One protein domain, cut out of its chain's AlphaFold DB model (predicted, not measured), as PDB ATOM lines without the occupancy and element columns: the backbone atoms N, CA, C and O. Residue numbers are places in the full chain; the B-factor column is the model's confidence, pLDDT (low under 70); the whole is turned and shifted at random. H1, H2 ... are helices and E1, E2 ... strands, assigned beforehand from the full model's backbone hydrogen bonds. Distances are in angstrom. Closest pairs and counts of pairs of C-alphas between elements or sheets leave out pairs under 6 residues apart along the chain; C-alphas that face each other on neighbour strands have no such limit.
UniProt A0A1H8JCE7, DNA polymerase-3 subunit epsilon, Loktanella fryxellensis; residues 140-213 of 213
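What this domain is: This is residues 140 to 213 of the 213 residues of the protein "DNA polymerase-3 subunit epsilon" of Loktanella fryxellensis (UniProt A0A1H8JCE7). Little regular structure: two short parallel strands, E1 and E2, stand side by side between helices H1 and H2, with two long loops. The printed part has 74 residues, 29 in named elements, ordered E1, H1, E2, H2, class mixed. It is compact, radius of gyration of the C-alphas 12.3 A, spans 35 by 31 by 18 A.

How they stand to each other: E1, residues 140 to 143, and E2, residues 174 to 177, are parallel at 20 degrees; N 143 and O 176, 2.8 A apart, are within hydrogen-bond range. With H1, residues 150 to 159, between them in the chain they make a strand-helix-strand unit with a left-handed crossover. The closest C-alphas of E1 and H1 are Val 140 and Ala 157, 7.5 A; of E1 and H2, residues 192 to 202, Thr 143 and Lys 193, 6.7 A. H1 and H2 are apart; in both every O i to N i+4 pair is within hydrogen-bond range.

Where its parts are: From first to last C-alpha, E1 from (22.319, 19.285, 12.895) measures 10.2 A, H1 14.1 A, E2 9.7 A, and H2, ending at (23.476, 16.319, -5.906), 15.3 A.

The domain as a whole: The printed part has no cut; links H1 to E2 and E2 to H2 are long. Under pLDDT 70 are residues 180 to 191, 201 to 202 and 204 to 213.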
ATOM      1  N   VAL A 140      21.639  20.582  12.873       93.00
ATOM      2  CA  VAL A 140      22.319  19.285  12.895       93.00
ATOM      3  C   VAL A 140      21.327  18.124  12.923       93.00
ATOM      4  O   VAL A 140      20.279  18.174  13.572       93.00
ATOM      5  N   VAL A 141      21.664  17.046  12.220       91.44
ATOM      6  CA  VAL A 141      20.938  15.772  12.260       91.44
ATOM      7  C   VAL A 141      21.922  14.652  12.583       91.44
ATOM      8  O   VAL A 141      23.019  14.601  12.047       91.44
ATOM      9  N   PHE A 142      21.540  13.704  13.432       89.31
ATOM     10  CA  PHE A 142      22.411  12.581  13.787       89.31
ATOM     11  C   PHE A 142      21.938  11.283  13.116       89.31
ATOM     12  O   PHE A 142      20.747  10.939  13.150       89.31
ATOM     13  N   THR A 143      22.857  10.482  12.581       85.12
ATOM     14  CA  THR A 143      22.601   9.143  12.013       85.12
ATOM     15  C   THR A 143      23.690   8.142  12.429       85.12
ATOM     16  O   THR A 143      24.732   8.552  12.919       85.12
ATOM     17  N   GLY A 144      23.426   6.838  12.306       78.19
ATOM     18  CA  GLY A 144      24.331   5.779  12.795       78.19
ATOM     19  C   GLY A 144      24.292   5.556  14.316       78.19
ATOM     20  O   GLY A 144      23.534   6.215  15.031       78.19
ATOM     21  N   ALA A 145      25.070   4.603  14.815       79.56
ATOM     22  CA  ALA A 145      25.294   4.402  16.243       79.56
ATOM     23  C   ALA A 145      26.348   5.407  16.724       79.56
ATOM     24  O   ALA A 145      27.450   5.443  16.198       79.56
ATOM     25  N   LEU A 146      26.008   6.264  17.687       81.81
ATOM     26  CA  LEU A 146      26.977   7.198  18.269       81.81
ATOM     27  C   LEU A 146      27.663   6.525  19.465       81.81
ATOM     28  O   LEU A 146      27.042   5.699  20.131       81.81
ATOM     29  N   GLY A 147      28.890   6.938  19.788       82.00
ATOM     30  CA  GLY A 147      29.574   6.524  21.024       82.00
ATOM     31  C   GLY A 147      28.938   7.060  22.319       82.00
ATOM     32  O   GLY A 147      29.385   6.713  23.404       82.00
ATOM     33  N   MET A 148      27.899   7.894  22.211       85.69
ATOM     34  CA  MET A 148      27.126   8.470  23.316       85.69
ATOM     35  C   MET A 148      25.625   8.382  23.027       85.69
ATOM     36  O   MET A 148      25.206   8.075  21.903       85.69
ATOM     37  N   SER A 149      24.787   8.673  24.021       87.12
ATOM     38  CA  SER A 149      23.345   8.713  23.804       87.12
ATOM     39  C   SER A 149      22.956   9.843  22.845       87.12
ATOM     40  O   SER A 149      23.640  10.854  22.677       87.12
ATOM     41  N   ARG A 150      21.802   9.683  22.192       86.44
ATOM     42  CA  ARG A 150      21.282  10.717  21.291       86.44
ATOM     43  C   ARG A 150      20.861  11.992  22.021       86.44
ATOM     44  O   ARG A 150      20.877  13.040  21.388       86.44
ATOM     45  N   ASN A 151      20.492  11.896  23.299       89.56
ATOM     46  CA  ASN A 151      20.186  13.068  24.117       89.56
ATOM     47  C   ASN A 151      21.463  13.839  24.440       89.56
ATOM     48  O   ASN A 151      21.509  15.023  24.150       89.56
ATOM     49  N   GLU A 152      22.521  13.164  24.896       90.25
ATOM     50  CA  GLU A 152      23.819  13.811  25.154       90.25
ATOM     51  C   GLU A 152      24.357  14.499  23.895       90.25
ATOM     52  O   GLU A 152      24.728  15.669  23.922       90.25
ATOM     53  N   ALA A 153      24.314  13.815  22.747       91.12
ATOM     54  CA  ALA A 153      24.724  14.412  21.478       91.12
ATOM     55  C   ALA A 153      23.880  15.646  21.105       91.12
ATOM     56  O   ALA A 153      24.406  16.615  20.552       91.12
ATOM     57  N   ALA A 154      22.575  15.615  21.394       92.81
ATOM     58  CA  ALA A 154      21.687  16.740  21.143       92.81
ATOM     59  C   ALA A 154      21.965  17.917  22.089       92.81
ATOM     60  O   ALA A 154      22.009  19.052  21.623       92.81
ATOM     61  N   GLU A 155      22.207  17.646  23.370       93.31
ATOM     62  CA  GLU A 155      22.558  18.643  24.386       93.31
ATOM     63  C   GLU A 155      23.867  19.352  24.035       93.31
ATOM     64  O   GLU A 155      23.900  20.582  23.998       93.31
ATOM     65  N   PHE A 156      24.916  18.607  23.669       92.88
ATOM     66  CA  PHE A 156      26.185  19.207  23.248       92.88
ATOM     67  C   PHE A 156      26.029  20.090  22.010       92.88
ATOM     68  O   PHE A 156      26.567  21.196  21.961       92.88
ATOM     69  N   ALA A 157      25.279  19.623  21.010       93.38
ATOM     70  CA  ALA A 157      25.018  20.401  19.805       93.38
ATOM     71  C   ALA A 157      24.212  21.675  20.098       93.38
ATOM     72  O   ALA A 157      24.548  22.746  19.590       93.38
ATOM     73  N   ALA A 158      23.180  21.573  20.934       94.12
ATOM     74  CA  ALA A 158      22.362  22.710  21.321       94.12
ATOM     75  C   ALA A 158      23.165  23.742  22.121       94.12
ATOM     76  O   ALA A 158      23.056  24.937  21.846       94.12
ATOM     77  N   GLN A 159      24.037  23.293  23.028       93.00
ATOM     78  CA  GLN A 159      24.897  24.158  23.838       93.00
ATOM     79  C   GLN A 159      25.861  24.999  22.989       93.00
ATOM     80  O   GLN A 159      26.129  26.151  23.316       93.00
ATOM     81  N   VAL A 160      26.358  24.459  21.872       93.50
ATOM     82  CA  VAL A 160      27.203  25.225  20.936       93.50
ATOM     83  C   VAL A 160      26.395  26.058  19.931       93.50
ATOM     84  O   VAL A 160      26.988  26.777  19.127       93.50
ATOM     85  N   GLY A 161      25.060  26.004  19.981       93.00
ATOM     86  CA  GLY A 161      24.140  26.829  19.187       93.00
ATOM     87  C   GLY A 161      23.449  26.122  18.018       93.00
ATOM     88  O   GLY A 161      22.682  26.745  17.283       93.00
ATOM     89  N   MET A 162      23.673  24.822  17.818       95.31
ATOM     90  CA  MET A 162      23.058  24.084  16.712       95.31
ATOM     91  C   MET A 162      21.651  23.606  17.070       95.31
ATOM     92  O   MET A 162      21.433  22.960  18.089       95.31
ATOM     93  N   SER A 163      20.694  23.823  16.174       95.62
ATOM     94  CA  SER A 163      19.354  23.252  16.292       95.62
ATOM     95  C   SER A 163      19.346  21.793  15.838       95.62
ATOM     96  O   SER A 163      19.597  21.481  14.674       95.62
ATOM     97  N   VAL A 164      19.017  20.881  16.742       94.81
ATOM     98  CA  VAL A 164      18.943  19.444  16.485       94.81
ATOM     99  C   VAL A 164      17.576  19.105  15.906       94.81
ATOM    100  O   VAL A 164      16.542  19.404  16.509       94.81
ATOM    101  N   LYS A 165      17.552  18.455  14.740       93.38
ATOM    102  CA  LYS A 165      16.310  18.019  14.082       93.38
ATOM    103  C   LYS A 165      16.317  16.502  13.823       93.38
ATOM    104  O   LYS A 165      17.372  15.900  13.610       93.38
ATOM    105  N   PRO A 166      15.138  15.852  13.784       88.88
ATOM    106  CA  PRO A 166      15.040  14.391  13.705       88.88
ATOM    107  C   PRO A 166      15.340  13.811  12.314       88.88
ATOM    108  O   PRO A 166      15.503  12.595  12.156       88.88
ATOM    109  N   GLY A 167      15.406  14.653  11.282       87.75
ATOM    110  CA  GLY A 167      15.625  14.231   9.905       87.75
ATOM    111  C   GLY A 167      16.217  15.336   9.041       87.75
ATOM    112  O   GLY A 167      16.085  16.515   9.350       87.75
ATOM    113  N   VAL A 168      16.855  14.921   7.945       85.00
ATOM    114  CA  VAL A 168      17.496  15.821   6.980       85.00
ATOM    115  C   VAL A 168      16.427  16.589   6.200       85.00
ATOM    116  O   VAL A 168      15.515  15.981   5.617       85.00
ATOM    117  N   THR A 169      16.540  17.912   6.203       85.50
ATOM    118  CA  THR A 169      15.698  18.870   5.477       85.50
ATOM    119  C   THR A 169      16.579  19.839   4.688       85.50
ATOM    120  O   THR A 169      17.798  19.828   4.824       85.50
ATOM    121  N   LYS A 170      15.960  20.731   3.905       80.88
ATOM    122  CA  LYS A 170      16.674  21.809   3.199       80.88
ATOM    123  C   LYS A 170      17.385  22.798   4.138       80.88
ATOM    124  O   LYS A 170      18.228  23.550   3.680       80.88
ATOM    125  N   GLN A 171      17.024  22.822   5.423       84.50
ATOM    126  CA  GLN A 171      17.655  23.686   6.426       84.50
ATOM    127  C   GLN A 171      18.832  22.996   7.129       84.50
ATOM    128  O   GLN A 171      19.537  23.647   7.886       84.50
ATOM    129  N   THR A 172      19.031  21.687   6.932       86.81
ATOM    130  CA  THR A 172      20.100  20.926   7.590       86.81
ATOM    131  C   THR A 172      21.466  21.374   7.087       86.81
ATOM    132  O   THR A 172      21.781  21.174   5.919       86.81
ATOM    133  N   THR A 173      22.296  21.910   7.982       87.19
ATOM    134  CA  THR A 173      23.658  22.356   7.654       87.19
ATOM    135  C   THR A 173      24.717  21.306   7.990       87.19
ATOM    136  O   THR A 173      25.782  21.291   7.383       87.19
ATOM    137  N   HIS A 174      24.424  20.400   8.928       87.56
ATOM    138  CA  HIS A 174      25.334  19.339   9.354       87.56
ATOM    139  C   HIS A 174      24.574  18.022   9.528       87.56
ATOM    140  O   HIS A 174      23.473  17.994  10.082       87.56
ATOM    141  N   LEU A 175      25.174  16.898   9.142       86.50
ATOM    142  CA  LEU A 175      24.805  15.604   9.713       86.50
ATOM    143  C   LEU A 175      26.012  14.842  10.232       86.50
ATOM    144  O   LEU A 175      27.079  14.748   9.635       86.50
ATOM    145  N   VAL A 176      25.809  14.342  11.432       86.50
ATOM    146  CA  VAL A 176      26.810  13.648  12.208       86.50
ATOM    147  C   VAL A 176      26.524  12.171  12.047       86.50
ATOM    148  O   VAL A 176      25.388  11.717  12.240       86.50
ATOM    149  N   VAL A 177      27.545  11.439  11.634       82.31
ATOM    150  CA  VAL A 177      27.433  10.037  11.260       82.31
ATOM    151  C   VAL A 177      28.320   9.257  12.213       82.31
ATOM    152  O   VAL A 177      29.539   9.356  12.122       82.31
ATOM    153  N   GLY A 178      27.697   8.504  13.114       78.94
ATOM    154  CA  GLY A 178      28.416   7.526  13.925       78.94
ATOM    155  C   GLY A 178      28.579   6.186  13.212       78.94
ATOM    156  O   GLY A 178      28.179   6.029  12.051       78.94
ATOM    157  N   ASP A 179      29.114   5.212  13.943       71.88
ATOM    158  CA  ASP A 179      29.392   3.869  13.453       71.88
ATOM    159  C   ASP A 179      28.152   3.224  12.812       71.88
ATOM    160  O   ASP A 179      27.017   3.292  13.306       71.88
ATOM    161  N   GLN A 180      28.358   2.640  11.639       58.25
ATOM    162  CA  GLN A 180      27.300   2.038  10.848       58.25
ATOM    163  C   GLN A 180      27.373   0.529  10.995       58.25
ATOM    164  O   GLN A 180      28.113  -0.143  10.283       58.25
ATOM    165  N   ASP A 181      26.530  -0.019  11.869       51.16
ATOM    166  CA  ASP A 181      26.353  -1.463  11.917       51.16
ATOM    167  C   ASP A 181      25.687  -1.940  10.612       51.16
ATOM    168  O   ASP A 181      24.485  -1.747  10.375       51.16
ATOM    169  N   LEU A 182      26.492  -2.564   9.748       47.94
ATOM    170  CA  LEU A 182      26.096  -3.128   8.455       47.94
ATOM    171  C   LEU A 182      24.905  -4.096   8.585       47.94
ATOM    172  O   LEU A 182      24.109  -4.223   7.651       47.94
ATOM    173  N   LYS A 183      24.710  -4.714   9.760       47.16
ATOM    174  CA  LYS A 183      23.576  -5.610  10.045       47.16
ATOM    175  C   LYS A 183      22.218  -4.895  10.043       47.16
ATOM    176  O   LYS A 183      21.187  -5.539   9.844       47.16
ATOM    177  N   VAL A 184      22.184  -3.575  10.243       52.25
ATOM    178  CA  VAL A 184      20.948  -2.773  10.360       52.25
ATOM    179  C   VAL A 184      20.514  -2.163   9.018       52.25
ATOM    180  O   VAL A 184      19.379  -1.700   8.877       52.25
ATOM    181  N   LEU A 185      21.373  -2.193   7.999       52.78
ATOM    182  CA  LEU A 185      21.194  -1.413   6.772       52.78
ATOM    183  C   LEU A 185      20.434  -2.115   5.635       52.78
ATOM    184  O   LEU A 185      20.377  -1.577   4.531       52.78
ATOM    185  N   ALA A 186      19.810  -3.272   5.885       52.78
ATOM    186  CA  ALA A 186      19.023  -4.006   4.882       52.78
ATOM    187  C   ALA A 186      19.775  -4.208   3.543       52.78
ATOM    188  O   ALA A 186      19.181  -4.097   2.474       52.78
ATOM    189  N   GLY A 187      21.091  -4.449   3.606       50.69
ATOM    190  CA  GLY A 187      21.954  -4.639   2.432       50.69
ATOM    191  C   GLY A 187      22.550  -3.360   1.827       50.69
ATOM    192  O   GLY A 187      23.293  -3.447   0.855       50.69
ATOM    193  N   HIS A 188      22.271  -2.175   2.379       52.31
ATOM    194  CA  HIS A 188      22.899  -0.923   1.945       52.31
ATOM    195  C   HIS A 188      24.173  -0.603   2.739       52.31
ATOM    196  O   HIS A 188      24.285  -0.931   3.911       52.31
ATOM    197  N   THR A 189      25.117   0.119   2.132       57.41
ATOM    198  CA  THR A 189      26.337   0.609   2.809       57.41
ATOM    199  C   THR A 189      26.125   1.913   3.584       57.41
ATOM    200  O   THR A 189      27.011   2.347   4.310       57.41
ATOM    201  N   LYS A 190      24.962   2.561   3.413       66.56
ATOM    202  CA  LYS A 190      24.640   3.884   3.967       66.56
ATOM    203  C   LYS A 190      23.212   3.943   4.505       66.56
ATOM    204  O   LYS A 190      22.292   3.417   3.877       66.56
ATOM    205  N   SER A 191      22.994   4.648   5.619       67.25
ATOM    206  CA  SER A 191      21.642   4.887   6.168       67.25
ATOM    207  C   SER A 191      20.740   5.695   5.220       67.25
ATOM    208  O   SER A 191      21.224   6.499   4.423       67.25
ATOM    209  N   SER A 192      19.411   5.570   5.348       70.25
ATOM    210  CA  SER A 192      18.455   6.361   4.547       70.25
ATOM    211  C   SER A 192      18.644   7.875   4.704       70.25
ATOM    212  O   SER A 192      18.414   8.617   3.757       70.25
ATOM    213  N   LYS A 193      19.082   8.341   5.886       73.81
ATOM    214  CA  LYS A 193      19.396   9.761   6.126       73.81
ATOM    215  C   LYS A 193      20.661  10.199   5.391       73.81
ATOM    216  O   LYS A 193      20.691  11.308   4.880       73.81
ATOM    217  N   HIS A 194      21.655   9.316   5.316       71.31
ATOM    218  CA  HIS A 194      22.871   9.549   4.546       71.31
ATOM    219  C   HIS A 194      22.555   9.685   3.053       71.31
ATOM    220  O   HIS A 194      22.896  10.696   2.458       71.31
ATOM    221  N   ARG A 195      21.815   8.722   2.483       77.00
ATOM    222  CA  ARG A 195      21.416   8.770   1.065       77.00
ATOM    223  C   ARG A 195      20.599  10.023   0.749       77.00
ATOM    224  O   ARG A 195      20.908  10.731  -0.190       77.00
ATOM    225  N   LYS A 196      19.633  10.368   1.612       75.75
ATOM    226  CA  LYS A 196      18.843  11.598   1.466       75.75
ATOM    227  C   LYS A 196      19.704  12.868   1.495       75.75
ATOM    228  O   LYS A 196      19.391  13.818   0.786       75.75
ATOM    229  N   ALA A 197      20.745  12.910   2.329       70.62
ATOM    230  CA  ALA A 197      21.675  14.036   2.356       70.62
ATOM    231  C   ALA A 197      22.487  14.126   1.050       70.62
ATOM    232  O   ALA A 197      22.597  15.212   0.490       70.62
ATOM    233  N   GLU A 198      22.972  12.998   0.524       77.31
ATOM    234  CA  GLU A 198      23.691  12.923  -0.761       77.31
ATOM    235  C   GLU A 198      22.804  13.318  -1.955       77.31
ATOM    236  O   GLU A 198      23.233  14.082  -2.822       77.31
ATOM    237  N   ASP A 199      21.540  12.885  -1.971       77.62
ATOM    238  CA  ASP A 199      20.565  13.267  -3.000       77.62
ATOM    239  C   ASP A 199      20.321  14.789  -2.995       77.62
ATOM    240  O   ASP A 199      20.283  15.431  -4.045       77.62
ATOM    241  N   MET A 200      20.196  15.395  -1.806       72.88
ATOM    242  CA  MET A 200      20.019  16.847  -1.663       72.88
ATOM    243  C   MET A 200      21.266  17.639  -2.084       72.88
ATOM    244  O   MET A 200      21.123  18.712  -2.673       72.88
ATOM    245  N   GLN A 201      22.470  17.114  -1.842       69.25
ATOM    246  CA  GLN A 201      23.721  17.710  -2.332       69.25
ATOM    247  C   GLN A 201      23.799  17.673  -3.860       69.25
ATOM    248  O   GLN A 201      24.090  18.688  -4.489       69.25
ATOM    249  N   SER A 202      23.481  16.519  -4.451       68.31
ATOM    250  CA  SER A 202      23.476  16.319  -5.906       68.31
ATOM    251  C   SER A 202      22.487  17.255  -6.609       68.31
ATOM    252  O   SER A 202      22.741  17.714  -7.718       68.31
ATOM    253  N   ALA A 203      21.385  17.598  -5.938       71.19
ATOM    254  CA  ALA A 203      20.392  18.566  -6.400       71.19
ATOM    255  C   ALA A 203      20.806  20.045  -6.213       71.19
ATOM    256  O   ALA A 203      19.994  20.943  -6.436       71.19
ATOM    257  N   GLY A 204      22.042  20.324  -5.782       57.81
ATOM    258  CA  GLY A 204      22.561  21.684  -5.629       57.81
ATOM    259  C   GLY A 204      21.988  22.445  -4.430       57.81
ATOM    260  O   GLY A 204      22.103  23.667  -4.368       57.81
ATOM    261  N   HIS A 205      21.391  21.754  -3.453       58.94
ATOM    262  CA  HIS A 205      20.797  22.378  -2.263       58.94
ATOM    263  C   HIS A 205      21.814  22.743  -1.155       58.94
ATOM    264  O   HIS A 205      21.417  22.958  -0.014       58.94
ATOM    265  N   TRP A 206      23.086  22.939  -1.532       52.19
ATOM    266  CA  TRP A 206      24.191  23.525  -0.749       52.19
ATOM    267  C   TRP A 206      24.929  22.652   0.294       52.19
ATOM    268  O   TRP A 206      24.513  21.548   0.637       52.19
ATOM    269  N   GLY A 207      26.118  23.158   0.674       42.41
ATOM    270  CA  GLY A 207      27.326  22.444   1.121       42.41
ATOM    271  C   GLY A 207      27.358  21.867   2.540       42.41
ATOM    272  O   GLY A 207      26.603  22.250   3.427       42.41
ATOM    273  N   TRP A 208      28.269  20.913   2.738       58.75
ATOM    274  CA  TRP A 208      28.302  20.046   3.911       58.75
ATOM    275  C   TRP A 208      29.727  19.737   4.380       58.75
ATOM    276  O   TRP A 208      30.633  19.614   3.560       58.75
ATOM    277  N   SER A 209      29.903  19.522   5.689       49.16
ATOM    278  CA  SER A 209      31.089  18.888   6.288       49.16
ATOM    279  C   SER A 209      30.656  17.578   6.948       49.16
ATOM    280  O   SER A 209      29.933  17.601   7.945       49.16
ATOM    281  N   VAL A 210      31.044  16.427   6.376       52.38
ATOM    282  CA  VAL A 210      30.798  15.124   7.010       52.38
ATOM    283  C   VAL A 210      31.836  14.930   8.094       52.38
ATOM    284  O   VAL A 210      33.001  14.656   7.810       52.38
ATOM    285  N   ARG A 211      31.407  15.070   9.347       54.06
ATOM    286  CA  ARG A 211      32.227  14.702  10.495       54.06
ATOM    287  C   ARG A 211      31.845  13.294  10.924       54.06
ATOM    288  O   ARG A 211      30.736  13.058  11.403       54.06
ATOM    289  N   HIS A 212      32.767  12.375  10.666       50.09
ATOM    290  CA  HIS A 212      32.756  11.045  11.253       50.09
ATOM    291  C   HIS A 212      33.202  11.196  12.705       50.09
ATOM    292  O   HIS A 212      34.179  11.905  12.967       50.09
ATOM    293  N   VAL A 213      32.447  10.600  13.620       49.66
ATOM    294  CA  VAL A 213      32.706  10.643  15.064       49.66
ATOM    295  C   VAL A 213      32.649   9.235  15.611       49.66
ATOM    296  O   VAL A 213      31.749   8.488  15.160       49.66
TER     297      VAL A 213